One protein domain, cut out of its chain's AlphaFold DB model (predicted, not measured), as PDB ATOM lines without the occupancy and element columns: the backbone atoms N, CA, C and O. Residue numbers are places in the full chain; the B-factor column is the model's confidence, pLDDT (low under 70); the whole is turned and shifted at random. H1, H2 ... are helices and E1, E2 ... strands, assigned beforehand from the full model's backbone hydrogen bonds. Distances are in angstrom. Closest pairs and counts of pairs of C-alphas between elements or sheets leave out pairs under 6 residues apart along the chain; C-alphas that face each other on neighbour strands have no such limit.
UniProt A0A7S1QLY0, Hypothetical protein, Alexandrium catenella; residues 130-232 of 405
ATOM      1  N   LYS A 130     -18.626  32.880 -29.822       94.44
ATOM      2  CA  LYS A 130     -17.187  32.638 -29.601       94.44
ATOM      3  C   LYS A 130     -16.430  32.412 -30.915       94.44
ATOM      4  O   LYS A 130     -15.284  32.830 -31.047       94.44
ATOM      5  N   ARG A 131     -17.052  31.724 -31.882       96.19
ATOM      6  CA  ARG A 131     -16.445  31.487 -33.200       96.19
ATOM      7  C   ARG A 131     -16.298  32.801 -33.955       96.19
ATOM      8  O   ARG A 131     -15.262  33.017 -34.569       96.19
ATOM      9  N   ASP A 132     -17.323  33.643 -33.919       96.50
ATOM     10  CA  ASP A 132     -17.308  34.920 -34.626       96.50
ATOM     11  C   ASP A 132     -16.297  35.891 -34.001       96.50
ATOM     12  O   ASP A 132     -15.517  36.474 -34.744       96.50
ATOM     13  N   GLN A 133     -16.187  35.938 -32.668       97.12
ATOM     14  CA  GLN A 133     -15.144  36.699 -31.960       97.12
ATOM     15  C   GLN A 133     -13.729  36.239 -32.332       97.12
ATOM     16  O   GLN A 133     -12.856  37.063 -32.586       97.12
ATOM     17  N   ALA A 134     -13.488  34.925 -32.398       97.00
ATOM     18  CA  ALA A 134     -12.189  34.401 -32.818       97.00
ATOM     19  C   ALA A 134     -11.877  34.774 -34.279       97.00
ATOM     20  O   ALA A 134     -10.767  35.203 -34.585       97.00
ATOM     21  N   VAL A 135     -12.858  34.657 -35.178       97.62
ATOM     22  CA  VAL A 135     -12.710  35.064 -36.586       97.62
ATOM     23  C   VAL A 135     -12.427  36.561 -36.697       97.62
ATOM     24  O   VAL A 135     -11.556  36.957 -37.464       97.62
ATOM     25  N   GLU A 136     -13.129  37.393 -35.934       98.06
ATOM     26  CA  GLU A 136     -12.932  38.840 -35.920       98.06
ATOM     27  C   GLU A 136     -11.552  39.214 -35.378       98.06
ATOM     28  O   GLU A 136     -10.839  39.974 -36.023       98.06
ATOM     29  N   ALA A 137     -11.115  38.601 -34.276       98.06
ATOM     30  CA  ALA A 137      -9.773  38.798 -33.731       98.06
ATOM     31  C   ALA A 137      -8.676  38.398 -34.733       98.06
ATOM     32  O   ALA A 137      -7.682  39.109 -34.890       98.06
ATOM     33  N   PHE A 138      -8.865  37.286 -35.455       98.38
ATOM     34  CA  PHE A 138      -7.965  36.890 -36.537       98.38
ATOM     35  C   PHE A 138      -7.932  37.940 -37.653       98.38
ATOM     36  O   PHE A 138      -6.855  38.377 -38.058       98.38
ATOM     37  N   ARG A 139      -9.105  38.370 -38.128       98.12
ATOM     38  CA  ARG A 139      -9.234  39.335 -39.227       98.12
ATOM     39  C   ARG A 139      -8.746  40.729 -38.857       98.12
ATOM     40  O   ARG A 139      -8.212  41.407 -39.721       98.12
ATOM     41  N   ALA A 140      -8.868  41.143 -37.602       97.94
ATOM     42  CA  ALA A 140      -8.323  42.410 -37.132       97.94
ATOM     43  C   ALA A 140      -6.789  42.430 -37.221       97.94
ATOM     44  O   ALA A 140      -6.210  43.449 -37.577       97.94
ATOM     45  N   LYS A 141      -6.132  41.298 -36.935       97.94
ATOM     46  CA  LYS A 141      -4.666  41.200 -36.943       97.94
ATOM     47  C   LYS A 141      -4.085  40.888 -38.321       97.94
ATOM     48  O   LYS A 141      -3.082  41.474 -38.703       97.94
ATOM     49  N   TYR A 142      -4.697  39.958 -39.048       97.62
ATOM     50  CA  TYR A 142      -4.169  39.451 -40.312       97.62
ATOM     51  C   TYR A 142      -5.058  39.775 -41.511       97.62
ATOM     52  O   TYR A 142      -4.626  39.577 -42.633       97.62
ATOM     53  N   GLY A 143      -6.282  40.268 -41.357       97.69
ATOM     54  CA  GLY A 143      -7.243  40.380 -42.461       97.69
ATOM     55  C   GLY A 143      -7.911  39.046 -42.812       97.69
ATOM     56  O   GLY A 143      -7.613  38.001 -42.232       97.69
ATOM     57  N   ALA A 144      -8.845  39.078 -43.766       98.06
ATOM     58  CA  ALA A 144      -9.557  37.881 -44.212       98.06
ATOM     59  C   ALA A 144      -8.608  36.860 -44.861       98.06
ATOM     60  O   ALA A 144      -7.669  37.221 -45.578       98.06
ATOM     61  N   LEU A 145      -8.862  35.577 -44.601       97.69
ATOM     62  CA  LEU A 145      -8.126  34.479 -45.221       97.69
ATOM     63  C   LEU A 145      -8.870  33.995 -46.469       97.69
ATOM     64  O   LEU A 145     -10.078  33.750 -46.424       97.69
ATOM     65  N   ASP A 146      -8.156  33.825 -47.578       97.06
ATOM     66  CA  ASP A 146      -8.681  33.202 -48.791       97.06
ATOM     67  C   ASP A 146      -8.232  31.732 -48.907       97.06
ATOM     68  O   ASP A 146      -7.313  31.273 -48.226       97.06
ATOM     69  N   GLY A 147      -8.905  30.969 -49.770       96.19
ATOM     70  CA  GLY A 147      -8.611  29.544 -49.938       96.19
ATOM     71  C   GLY A 147      -7.235  29.245 -50.547       96.19
ATOM     72  O   GLY A 147      -6.675  28.200 -50.231       96.19
ATOM     73  N   ALA A 148      -6.677  30.132 -51.378       97.06
ATOM     74  CA  ALA A 148      -5.353  29.945 -51.977       97.06
ATOM     75  C   ALA A 148      -4.244  30.135 -50.931       97.06
ATOM     76  O   ALA A 148      -3.309  29.336 -50.869       97.06
ATOM     77  N   THR A 149      -4.402  31.119 -50.040       97.88
ATOM     78  CA  THR A 149      -3.519  31.301 -48.884       97.88
ATOM     79  C   THR A 149      -3.536  30.060 -47.990       97.88
ATOM     80  O   THR A 149      -2.477  29.598 -47.575       97.88
ATOM     81  N   VAL A 150      -4.710  29.469 -47.722       97.56
ATOM     82  CA  VAL A 150      -4.800  28.249 -46.896       97.56
ATOM     83  C   VAL A 150      -3.999  27.091 -47.497       97.56
ATOM     84  O   VAL A 150      -3.335  26.373 -46.755       97.56
ATOM     85  N   CYS A 151      -4.035  26.915 -48.820       96.25
ATOM     86  CA  CYS A 151      -3.300  25.838 -49.494       96.25
ATOM     87  C   CYS A 151      -1.777  26.015 -49.415       96.25
ATOM     88  O   CYS A 151      -1.048  25.033 -49.483       96.25
ATOM     89  N   ASN A 152      -1.306  27.248 -49.218       97.56
ATOM     90  CA  ASN A 152       0.110  27.578 -49.061       97.56
ATOM     91  C   ASN A 152       0.587  27.589 -47.596       97.56
ATOM     92  O   ASN A 152       1.761  27.866 -47.329       97.56
ATOM     93  N   LEU A 153      -0.294  27.304 -46.626       97.88
ATOM     94  CA  LEU A 153       0.099  27.207 -45.221       97.88
ATOM     95  C   LEU A 153       0.997  25.970 -45.001       97.88
ATOM     96  O   LEU A 153       0.633  24.869 -45.415       97.88
ATOM     97  N   PRO A 154       2.135  26.096 -44.292       97.62
ATOM     98  CA  PRO A 154       3.034  24.971 -44.036       97.62
ATOM     99  C   PRO A 154       2.333  23.790 -43.349       97.62
ATOM    100  O   PRO A 154       1.730  23.950 -42.286       97.62
ATOM    101  N   GLY A 155       2.426  22.605 -43.958       96.81
ATOM    102  CA  GLY A 155       1.840  21.358 -43.452       96.81
ATOM    103  C   GLY A 155       0.326  21.226 -43.642       96.81
ATOM    104  O   GLY A 155      -0.234  20.190 -43.290       96.81
ATOM    105  N   TRP A 156      -0.348  22.237 -44.195       97.56
ATOM    106  CA  TRP A 156      -1.757  22.120 -44.551       97.56
ATOM    107  C   TRP A 156      -1.904  21.437 -45.906       97.56
ATOM    108  O   TRP A 156      -1.082  21.603 -46.802       97.56
ATOM    109  N   ARG A 157      -2.990  20.682 -46.061       96.44
ATOM    110  CA  ARG A 157      -3.393  20.094 -47.344       96.44
ATOM    111  C   ARG A 157      -4.863  20.374 -47.607       96.44
ATOM    112  O   ARG A 157      -5.639  20.550 -46.668       96.44
ATOM    113  N   ALA A 158      -5.261  20.398 -48.868       96.44
ATOM    114  CA  ALA A 158      -6.644  20.604 -49.267       96.44
ATOM    115  C   ALA A 158      -7.090  19.473 -50.194       96.44
ATOM    116  O   ALA A 158      -6.342  19.040 -51.063       96.44
ATOM    117  N   GLU A 159      -8.314  18.995 -50.001       95.31
ATOM    118  CA  GLU A 159      -8.940  18.004 -50.871       95.31
ATOM    119  C   GLU A 159     -10.228  18.585 -51.446       95.31
ATOM    120  O   GLU A 159     -11.111  19.033 -50.705       95.31
ATOM    121  N   SER A 160     -10.339  18.557 -52.772       94.19
ATOM    122  CA  SER A 160     -11.553  18.921 -53.493       94.19
ATOM    123  C   SER A 160     -12.345  17.675 -53.850       94.19
ATOM    124  O   SER A 160     -11.849  16.775 -54.525       94.19
ATOM    125  N   ILE A 161     -13.596  17.638 -53.398       91.88
ATOM    126  CA  ILE A 161     -14.543  16.568 -53.694       91.88
ATOM    127  C   ILE A 161     -15.670  17.160 -54.527       91.88
ATOM    128  O   ILE A 161     -16.437  17.998 -54.036       91.88
ATOM    129  N   TYR A 162     -15.797  16.707 -55.772       91.38
ATOM    130  CA  TYR A 162     -16.959  17.039 -56.588       91.38
ATOM    131  C   TYR A 162     -18.155  16.197 -56.142       91.38
ATOM    132  O   TYR A 162     -18.066  14.972 -56.036       91.38
ATOM    133  N   ARG A 163     -19.272  16.864 -55.836       87.75
ATOM    134  CA  ARG A 163     -20.518  16.212 -55.423       87.75
ATOM    135  C   ARG A 163     -21.534  16.291 -56.548       87.75
ATOM    136  O   ARG A 163     -22.124  17.347 -56.759       87.75
ATOM    137  N   GLU A 164     -21.807  15.159 -57.189       86.62
ATOM    138  CA  GLU A 164     -22.780  15.061 -58.289       86.62
ATOM    139  C   GLU A 164     -24.188  15.492 -57.865       86.62
ATOM    140  O   GLU A 164     -24.867  16.204 -58.599       86.62
ATOM    141  N   SER A 165     -24.595  15.143 -56.638       81.00
ATOM    142  CA  SER A 165     -25.934  15.458 -56.109       81.00
ATOM    143  C   SER A 165     -26.282  16.946 -56.109       81.00
ATOM    144  O   SER A 165     -27.457  17.292 -56.192       81.00
ATOM    145  N   CYS A 166     -25.289  17.824 -55.973       84.00
ATOM    146  CA  CYS A 166     -25.497  19.268 -55.954       84.00
ATOM    147  C   CYS A 166     -24.663  20.009 -56.999       84.00
ATOM    148  O   CYS A 166     -24.662  21.235 -56.977       84.00
ATOM    149  N   GLN A 167     -23.941  19.287 -57.865       88.56
ATOM    150  CA  GLN A 167     -23.021  19.831 -58.870       88.56
ATOM    151  C   GLN A 167     -22.051  20.888 -58.300       88.56
ATOM    152  O   GLN A 167     -21.723  21.878 -58.948       88.56
ATOM    153  N   GLN A 168     -21.609  20.707 -57.049       90.62
ATOM    154  CA  GLN A 168     -20.699  21.637 -56.366       90.62
ATOM    155  C   GLN A 168     -19.428  20.919 -55.915       90.62
ATOM    156  O   GLN A 168     -19.483  19.825 -55.346       90.62
ATOM    157  N   THR A 169     -18.284  21.581 -56.097       91.00
ATOM    158  CA  THR A 169     -16.996  21.154 -55.535       91.00
ATOM    159  C   THR A 169     -16.886  21.627 -54.091       91.00
ATOM    160  O   THR A 169     -16.798  22.825 -53.811       91.00
ATOM    161  N   ALA A 170     -16.891  20.679 -53.158       92.62
ATOM    162  CA  ALA A 170     -16.649  20.938 -51.747       92.62
ATOM    163  C   ALA A 170     -15.154  20.780 -51.450       92.62
ATOM    164  O   ALA A 170     -14.589  19.716 -51.692       92.62
ATOM    165  N   VAL A 171     -14.531  21.818 -50.891       95.31
ATOM    166  CA  VAL A 171     -13.121  21.782 -50.473       95.31
ATOM    167  C   VAL A 171     -13.048  21.526 -48.973       95.31
ATOM    168  O   VAL A 171     -13.675  22.243 -48.190       95.31
ATOM    169  N   THR A 172     -12.284  20.514 -48.570       95.94
ATOM    170  CA  THR A 172     -11.957  20.236 -47.166       95.94
ATOM    171  C   THR A 172     -10.473  20.480 -46.950       95.94
ATOM    172  O   THR A 172      -9.641  19.916 -47.652       95.94
ATOM    173  N   TYR A 173     -10.143  21.318 -45.976       96.50
ATOM    174  CA  TYR A 173      -8.762  21.613 -45.609       96.50
ATOM    175  C   TYR A 173      -8.369  20.764 -44.410       96.50
ATOM    176  O   TYR A 173      -9.167  20.594 -43.492       96.50
ATOM    177  N   TYR A 174      -7.147  20.262 -44.380       96.88
ATOM    178  CA  TYR A 174      -6.621  19.487 -43.271       96.88
ATOM    179  C   TYR A 174      -5.430  20.218 -42.674       96.88
ATOM    180  O   TYR A 174      -4.509  20.613 -43.386       96.88
ATOM    181  N   SER A 175      -5.480  20.379 -41.357       96.81
ATOM    182  CA  SER A 175      -4.344  20.848 -40.558       96.81
ATOM    183  C   SER A 175      -3.155  19.877 -40.630       96.81
ATOM    184  O   SER A 175      -3.351  18.719 -41.017       96.81
ATOM    185  N   PRO A 176      -1.952  20.300 -40.198       96.94
ATOM    186  CA  PRO A 176      -0.784  19.424 -40.087       96.94
ATOM    187  C   PRO A 176      -1.035  18.173 -39.233       96.94
ATOM    188  O   PRO A 176      -0.470  17.117 -39.496       96.94
ATOM    189  N   GLU A 177      -1.937  18.252 -38.251       95.56
ATOM    190  CA  GLU A 177      -2.350  17.120 -37.413       95.56
ATOM    191  C   GLU A 177      -3.443  16.246 -38.065       95.56
ATOM    192  O   GLU A 177      -4.015  15.367 -37.421       95.56
ATOM    193  N   GLY A 178      -3.802  16.510 -39.324       94.81
ATOM    194  CA  GLY A 178      -4.813  15.765 -40.076       94.81
ATOM    195  C   GLY A 178      -6.263  16.105 -39.719       94.81
ATOM    196  O   GLY A 178      -7.181  15.446 -40.211       94.81
ATOM    197  N   LYS A 179      -6.523  17.129 -38.892       94.06
ATOM    198  CA  LYS A 179      -7.901  17.532 -38.548       94.06
ATOM    199  C   LYS A 179      -8.578  18.234 -39.733       94.06
ATOM    200  O   LYS A 179      -7.980  19.179 -40.254       94.06
ATOM    201  N   PRO A 180      -9.808  17.837 -40.116       95.75
ATOM    202  CA  PRO A 180     -10.524  18.423 -41.246       95.75
ATOM    203  C   PRO A 180     -11.292  19.703 -40.877       95.75
ATOM    204  O   PRO A 180     -11.976  19.778 -39.854       95.75
ATOM    205  N   TYR A 181     -11.270  20.677 -41.784       96.38
ATOM    206  CA  TYR A 181     -11.966  21.957 -41.720       96.38
ATOM    207  C   TYR A 181     -12.732  22.178 -43.028       96.38
ATOM    208  O   TYR A 181     -12.149  22.366 -44.092       96.38
ATOM    209  N   GLY A 182     -14.064  22.185 -42.952       94.56
ATOM    210  CA  GLY A 182     -14.917  22.320 -44.141       94.56
ATOM    211  C   GLY A 182     -15.089  23.750 -44.667       94.56
ATOM    212  O   GLY A 182     -15.734  23.940 -45.690       94.56
ATOM    213  N   THR A 183     -14.586  24.774 -43.964       95.69
ATOM    214  CA  THR A 183     -14.692  26.180 -44.400       95.69
ATOM    215  C   THR A 183     -13.461  26.974 -43.986       95.69
ATOM    216  O   THR A 183     -12.938  26.751 -42.893       95.69
ATOM    217  N   VAL A 184     -13.066  27.963 -44.794       97.00
ATOM    218  CA  VAL A 184     -11.970  28.890 -44.454       97.00
ATOM    219  C   VAL A 184     -12.274  29.649 -43.159       97.00
ATOM    220  O   VAL A 184     -11.411  29.754 -42.298       97.00
ATOM    221  N   LYS A 185     -13.540  30.026 -42.922       96.88
ATOM    222  CA  LYS A 185     -13.982  30.637 -41.653       96.88
ATOM    223  C   LYS A 185     -13.708  29.754 -40.426       96.88
ATOM    224  O   LYS A 185     -13.546  30.260 -39.321       96.88
ATOM    225  N   SER A 186     -13.701  28.425 -40.564       95.94
ATOM    226  CA  SER A 186     -13.318  27.531 -39.456       95.94
ATOM    227  C   SER A 186     -11.812  27.568 -39.173       95.94
ATOM    228  O   SER A 186     -11.412  27.411 -38.026       95.94
ATOM    229  N   ILE A 187     -10.994  27.800 -40.200       97.38
ATOM    230  CA  ILE A 187      -9.537  27.940 -40.088       97.38
ATOM    231  C   ILE A 187      -9.186  29.311 -39.502       97.38
ATOM    232  O   ILE A 187      -8.361  29.395 -38.595       97.38
ATOM    233  N   GLU A 188      -9.879  30.371 -39.934       97.75
ATOM    234  CA  GLU A 188      -9.801  31.701 -39.311       97.75
ATOM    235  C   GLU A 188     -10.137  31.623 -37.818       97.75
ATOM    236  O   GLU A 188      -9.413  32.178 -37.002       97.75
ATOM    237  N   ALA A 189     -11.185  30.881 -37.434       97.00
ATOM    238  CA  ALA A 189     -11.518  30.675 -36.024       97.00
ATOM    239  C   ALA A 189     -10.401  29.937 -35.265       97.00
ATOM    240  O   ALA A 189     -10.058  30.330 -34.154       97.00
ATOM    241  N   PHE A 190      -9.808  28.895 -35.861       96.81
ATOM    242  CA  PHE A 190      -8.692  28.156 -35.266       96.81
ATOM    243  C   PHE A 190      -7.476  29.054 -34.993       96.81
ATOM    244  O   PHE A 190      -6.955  29.067 -33.878       96.81
ATOM    245  N   PHE A 191      -7.047  29.851 -35.974       97.62
ATOM    246  CA  PHE A 191      -5.957  30.806 -35.766       97.62
ATOM    247  C   PHE A 191      -6.365  31.971 -34.861       97.62
ATOM    248  O   PHE A 191      -5.552  32.440 -34.071       97.62
ATOM    249  N   GLY A 192      -7.627  32.387 -34.908       97.06
ATOM    250  CA  GLY A 192      -8.200  33.414 -34.048       97.06
ATOM    251  C   GLY A 192      -8.084  33.106 -32.564       97.06
ATOM    252  O   GLY A 192      -7.742  33.986 -31.784       97.06
ATOM    253  N   ILE A 193      -8.265  31.844 -32.169       96.19
ATOM    254  CA  ILE A 193      -8.036  31.410 -30.782       96.19
ATOM    255  C   ILE A 193      -6.570  31.593 -30.386       96.19
ATOM    256  O   ILE A 193      -6.285  32.086 -29.296       96.19
ATOM    257  N   LYS A 194      -5.630  31.261 -31.282       96.75
ATOM    258  CA  LYS A 194      -4.198  31.477 -31.031       96.75
ATOM    259  C   LYS A 194      -3.882  32.966 -30.882       96.75
ATOM    260  O   LYS A 194      -3.123  33.319 -29.983       96.75
ATOM    261  N   VAL A 195      -4.502  33.817 -31.703       97.44
ATOM    262  CA  VAL A 195      -4.371  35.281 -31.635       97.44
ATOM    263  C   VAL A 195      -4.932  35.843 -30.330       97.44
ATOM    264  O   VAL A 195      -4.256  36.639 -29.687       97.44
ATOM    265  N   LEU A 196      -6.121  35.404 -29.906       96.31
ATOM    266  CA  LEU A 196      -6.725  35.801 -28.627       96.31
ATOM    267  C   LEU A 196      -5.879  35.364 -27.425       96.31
ATOM    268  O   LEU A 196      -5.832  36.067 -26.421       96.31
ATOM    269  N   ALA A 197      -5.165  34.243 -27.541       96.19
ATOM    270  CA  ALA A 197      -4.184  33.795 -26.555       96.19
ATOM    271  C   ALA A 197      -2.836  34.551 -26.629       96.19
ATOM    272  O   ALA A 197      -1.885  34.163 -25.957       96.19
ATOM    273  N   GLY A 198      -2.724  35.598 -27.454       97.00
ATOM    274  CA  GLY A 198      -1.519  36.421 -27.596       97.00
ATOM    275  C   GLY A 198      -0.457  35.853 -28.543       97.00
ATOM    276  O   GLY A 198       0.584  36.478 -28.736       97.00
ATOM    277  N   ASN A 199      -0.703  34.707 -29.184       97.38
ATOM    278  CA  ASN A 199       0.263  34.106 -30.098       97.38
ATOM    279  C   ASN A 199       0.260  34.812 -31.464       97.38
ATOM    280  O   ASN A 199      -0.764  35.285 -31.969       97.38
ATOM    281  N   VAL A 200       1.432  34.858 -32.094       97.06
ATOM    282  CA  VAL A 200       1.613  35.314 -33.478       97.06
ATOM    283  C   VAL A 200       1.601  34.088 -34.392       97.06
ATOM    284  O   VAL A 200       2.141  33.041 -34.040       97.06
ATOM    285  N   VAL A 201       0.975  34.200 -35.564       96.81
ATOM    286  CA  VAL A 201       0.904  33.133 -36.573       96.81
ATOM    287  C   VAL A 201       1.684  33.563 -37.828       96.81
ATOM    288  O   VAL A 201       1.071  33.939 -38.827       96.81
ATOM    289  N   PRO A 202       3.033  33.515 -37.815       96.69
ATOM    290  CA  PRO A 202       3.863  33.999 -38.931       96.69
ATOM    291  C   PRO A 202       3.639  33.214 -40.233       96.69
ATOM    292  O   PRO A 202       3.847  33.724 -41.332       96.69
ATOM    293  N   ALA A 203       3.142  31.979 -40.121       96.69
ATOM    294  CA  ALA A 203       2.798  31.135 -41.256       96.69
ATOM    295  C   ALA A 203       1.797  31.784 -42.232       96.69
ATOM    296  O   ALA A 203       1.834  31.464 -43.415       96.69
ATOM    297  N   VAL A 204       0.921  32.685 -41.763       97.25
ATOM    298  CA  VAL A 204      -0.090  33.336 -42.614       97.25
ATOM    299  C   VAL A 204       0.553  34.314 -43.597       97.25
ATOM    300  O   VAL A 204       0.208  34.312 -44.775       97.25
ATOM    301  N   GLU A 205       1.507  35.122 -43.141       97.12
ATOM    302  CA  GLU A 205       2.217  36.086 -43.991       97.12
ATOM    303  C   GLU A 205       3.110  35.368 -45.004       97.12
ATOM    304  O   GLU A 205       3.076  35.678 -46.196       97.12
ATOM    305  N   LEU A 206       3.821  34.331 -44.547       97.00
ATOM    306  CA  LEU A 206       4.609  33.470 -45.425       97.00
ATOM    307  C   LEU A 206       3.731  32.823 -46.502       97.00
ATOM    308  O   LEU A 206       4.102  32.827 -47.673       97.00
ATOM    309  N   ALA A 207       2.564  32.292 -46.133       97.31
ATOM    310  CA  ALA A 207       1.647  31.677 -47.087       97.31
ATOM    311  C   ALA A 207       1.126  32.687 -48.115       97.31
ATOM    312  O   ALA A 207       1.102  32.375 -49.301       97.31
ATOM    313  N   ARG A 208       0.784  33.912 -47.693       97.44
ATOM    314  CA  ARG A 208       0.338  34.980 -48.605       97.44
ATOM    315  C   ARG A 208       1.388  35.369 -49.631       97.44
ATOM    316  O   ARG A 208       1.040  35.567 -50.787       97.44
ATOM    317  N   SER A 209       2.658  35.428 -49.231       97.12
ATOM    318  CA  SER A 209       3.758  35.740 -50.157       97.12
ATOM    319  C   SER A 209       3.936  34.697 -51.269       97.12
ATOM    320  O   SER A 209       4.518  35.000 -52.304       97.12
ATOM    321  N   LYS A 210       3.418  33.478 -51.066       97.06
ATOM    322  CA  LYS A 210       3.493  32.363 -52.019       97.06
ATOM    323  C   LYS A 210       2.254  32.230 -52.904       97.06
ATOM    324  O   LYS A 210       2.242  31.382 -53.790       97.06
ATOM    325  N   VAL A 211       1.202  33.017 -52.669       97.25
ATOM    326  CA  VAL A 211      -0.032  32.902 -53.450       97.25
ATOM    327  C   VAL A 211       0.211  33.398 -54.871       97.25
ATOM    328  O   VAL A 211       0.463  34.579 -55.096       97.25
ATOM    329  N   ALA A 212       0.082  32.491 -55.838       96.00
ATOM    330  CA  ALA A 212       0.072  32.846 -57.248       96.00
ATOM    331  C   ALA A 212      -1.194  33.648 -57.591       96.00
ATOM    332  O   ALA A 212      -2.306  33.298 -57.177       96.00
ATOM    333  N   VAL A 213      -1.024  34.708 -58.378       97.06
ATOM    334  CA  VAL A 213      -2.116  35.537 -58.904       97.06
ATOM    335  C   VAL A 213      -2.275  35.305 -60.404       97.06
ATOM    336  O   VAL A 213      -1.297  35.046 -61.103       97.06
ATOM    337  N   ASP A 214      -3.510  35.354 -60.895       95.38
ATOM    338  CA  ASP A 214      -3.800  35.308 -62.328       95.38
ATOM    339  C   ASP A 214      -3.483  36.648 -63.021       95.38
ATOM    340  O   ASP A 214      -3.135  37.638 -62.377       95.38
ATOM    341  N   GLU A 215      -3.642  36.701 -64.347       96.75
ATOM    342  CA  GLU A 215      -3.453  37.919 -65.157       96.75
ATOM    343  C   GLU A 215      -4.335  39.100 -64.703       96.75
ATOM    344  O   GLU A 215      -4.049  40.254 -65.011       96.75
ATOM    345  N   LYS A 216      -5.413  38.825 -63.956       95.62
ATOM    346  CA  LYS A 216      -6.345  39.819 -63.404       95.62
ATOM    347  C   LYS A 216      -6.037  40.157 -61.941       95.62
ATOM    348  O   LYS A 216      -6.842  40.834 -61.300       95.62
ATOM    349  N   GLY A 217      -4.920  39.672 -61.396       94.56
ATOM    350  CA  GLY A 217      -4.514  39.875 -60.008       94.56
ATOM    351  C   GLY A 217      -5.343  39.093 -58.984       94.56
ATOM    352  O   GLY A 217      -5.299  39.411 -57.795       94.56
ATOM    353  N   ARG A 218      -6.135  38.096 -59.399       94.44
ATOM    354  CA  ARG A 218      -6.941  37.272 -58.487       94.44
ATOM    355  C   ARG A 218      -6.132  36.068 -58.005       94.44
ATOM    356  O   ARG A 218      -5.471  35.417 -58.811       94.44
ATOM    357  N   PRO A 219      -6.209  35.718 -56.711       95.69
ATOM    358  CA  PRO A 219      -5.479  34.580 -56.169       95.69
ATOM    359  C   PRO A 219      -5.989  33.260 -56.762       95.69
ATOM    360  O   PRO A 219      -7.191  32.971 -56.747       95.69
ATOM    361  N   ILE A 220      -5.070  32.437 -57.263       94.19
ATOM    362  CA  ILE A 220      -5.370  31.140 -57.869       94.19
ATOM    363  C   ILE A 220      -5.427  30.075 -56.771       94.19
ATOM    364  O   ILE A 220      -4.428  29.765 -56.131       94.19
ATOM    365  N   ASN A 221      -6.597  29.464 -56.571       92.06
ATOM    366  CA  ASN A 221      -6.751  28.360 -55.623       92.06
ATOM    367  C   ASN A 221      -6.425  27.018 -56.297       92.06
ATOM    368  O   ASN A 221      -7.293  26.413 -56.930       92.06
ATOM    369  N   GLU A 222      -5.182  26.562 -56.146       89.19
ATOM    370  CA  GLU A 222      -4.678  25.306 -56.719       89.19
ATOM    371  C   GLU A 222      -5.508  24.088 -56.317       89.19
ATOM    372  O   GLU A 222      -5.803  23.248 -57.163       89.19
ATOM    373  N   ALA A 223      -6.022  24.048 -55.083       87.00
ATOM    374  CA  ALA A 223      -6.842  22.929 -54.629       87.00
ATOM    375  C   ALA A 223      -8.117  22.738 -55.458       87.00
ATOM    376  O   ALA A 223      -8.678  21.650 -55.460       87.00
ATOM    377  N   ARG A 224      -8.610  23.774 -56.151       85.94
ATOM    378  CA  ARG A 224      -9.786  23.658 -57.027       85.94
ATOM    379  C   ARG A 224      -9.461  23.180 -58.438       85.94
ATOM    380  O   ARG A 224     -10.390  22.776 -59.129       85.94
ATOM    381  N   LYS A 225      -8.199  23.263 -58.873       83.81
ATOM    382  CA  LYS A 225      -7.790  22.808 -60.209       83.81
ATOM    383  C   LYS A 225      -7.775  21.286 -60.286       83.81
ATOM    384  O   LYS A 225      -8.202  20.723 -61.286       83.81
ATOM    385  N   GLU A 226      -7.353  20.638 -59.208       78.88
ATOM    386  CA  GLU A 226      -7.270  19.185 -59.122       78.88
ATOM    387  C   GLU A 226      -8.504  18.645 -58.387       78.88
ATOM    388  O   GLU A 226      -8.617  18.692 -57.158       78.88
ATOM    389  N   ILE A 227      -9.496  18.166 -59.145       79.88
ATOM    390  CA  ILE A 227     -10.599  17.390 -58.564       79.88
ATOM    391  C   ILE A 227     -10.028  16.019 -58.206       79.88
ATOM    392  O   ILE A 227     -10.036  15.095 -59.012       79.88
ATOM    393  N   ASN A 228      -9.520  15.908 -56.979       78.25
ATOM    394  CA  ASN A 228      -8.827  14.709 -56.509       78.25
ATOM    395  C   ASN A 228      -9.752  13.498 -56.381       78.25
ATOM    396  O   ASN A 228      -9.280  12.370 -56.438       78.25
ATOM    397  N   ASN A 229     -11.054  13.720 -56.184       78.94
ATOM    398  CA  ASN A 229     -12.040  12.652 -56.095       78.94
ATOM    399  C   ASN A 229     -13.391  13.101 -56.664       78.94
ATOM    400  O   ASN A 229     -14.010  14.055 -56.172       78.94
ATOM    401  N   VAL A 230     -13.888  12.359 -57.655       77.94
ATOM    402  CA  VAL A 230     -15.308  12.363 -58.017       77.94
ATOM    403  C   VAL A 230     -15.983  11.358 -57.100       77.94
ATOM    404  O   VAL A 230     -15.725  10.160 -57.177       77.94
ATOM    405  N   ARG A 231     -16.803  11.847 -56.169       73.38
ATOM    406  CA  ARG A 231     -17.531  10.966 -55.258       73.38
ATOM    407  C   ARG A 231     -18.872  10.618 -55.890       73.38
ATOM    408  O   ARG A 231     -19.856  11.329 -55.678       73.38
ATOM    409  N   THR A 232     -18.883   9.548 -56.680       68.50
ATOM    410  CA  THR A 232     -20.102   8.909 -57.191       68.50
ATOM    411  C   THR A 232     -20.953   8.408 -56.022       68.50
ATOM    412  O   THR A 232     -20.439   8.022 -54.970       68.50
TER     413      THR A 232
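What this domain is: This is residues 130 to 232 of the 405 residues of the protein "Hypothetical protein" of Alexandrium catenella (UniProt A0A7S1QLY0). Two helices, H1 and H3, cross at about a right angle at one end of the domain, and a long two-strand hairpin of E1 and E2 reaches away to the other end. The short helix H2 lies near the middle, by the end of the hairpin where E1 begins and E2 ends, and H4 packs on H2; after H4 a long loop leads back to E3, which adds a short third strand beside E1. The printed part has 103 residues, with four named helices and three named strands in the order H1, H2, E1, E2, H3, H4, E3. The sheet runs E2, E1, E3 and is mixed, and the class is mixed, helices and strands. The whole is compact, with a radius of gyration of the C-alphas of 14.3 A and spans of 44 by 33 by 22 A.

Where its parts are: H1, residues 130 to 142, begins with C-alpha 130 at (-17.187, 32.638, -29.601) and is 18.2 A long. H2 is residues 147 to 151. E1, residues 157 to 163, and E2, residues 168 to 174, are each 19.3 A long; C-alpha 168 is at (-20.699, 21.637, -56.366). H3, residues 184 to 196, is 18.0 A long, and H4, residues 203 to 209, is 10.1 A. E3, residues 229 to 231, ends with C-alpha 231 at (-17.531, 10.966, -55.258).

How they stand to each other: H1 and H3 touch, about perpendicular at 80 degrees, with the C-alphas of Phe 138 and Gly 192 closest at 4.3 A. H1 is apart from E1, E2 and E3. H3 only grazes the sheet, with its residues 184 to 187. H2 is on the sheet at a height over the sheet of 9.3 A, and only just over E1, on which 3 of its 5 C-alphas fall. H2 touches H4, the closest C-alphas being those of Thr 149 and Arg 208 at 5.3 A. H4 is not on the sheet. E1 and E2 are antiparallel and form a hairpin; N 159 and O 172 are within hydrogen-bond range at 2.9 A, as are N 174 and O 157 at 2.8 A. E1 and E3 are parallel, with N 162 and O 229 at 3.2 A. In H1, H2 and H4 every O i to N i+4 pair is within hydrogen-bond range; in H3, 8 of 9 are.

The domain as a whole: The two C-alphas farthest apart are those of Gly 198 and Thr 232, at 44.5 A. The printed part has no cut. The link from H4 to E3, residues 210 to 228, is long. The mean pLDDT of the printed part is 94.1; it is 77 in E3, and residue 232 is under 70.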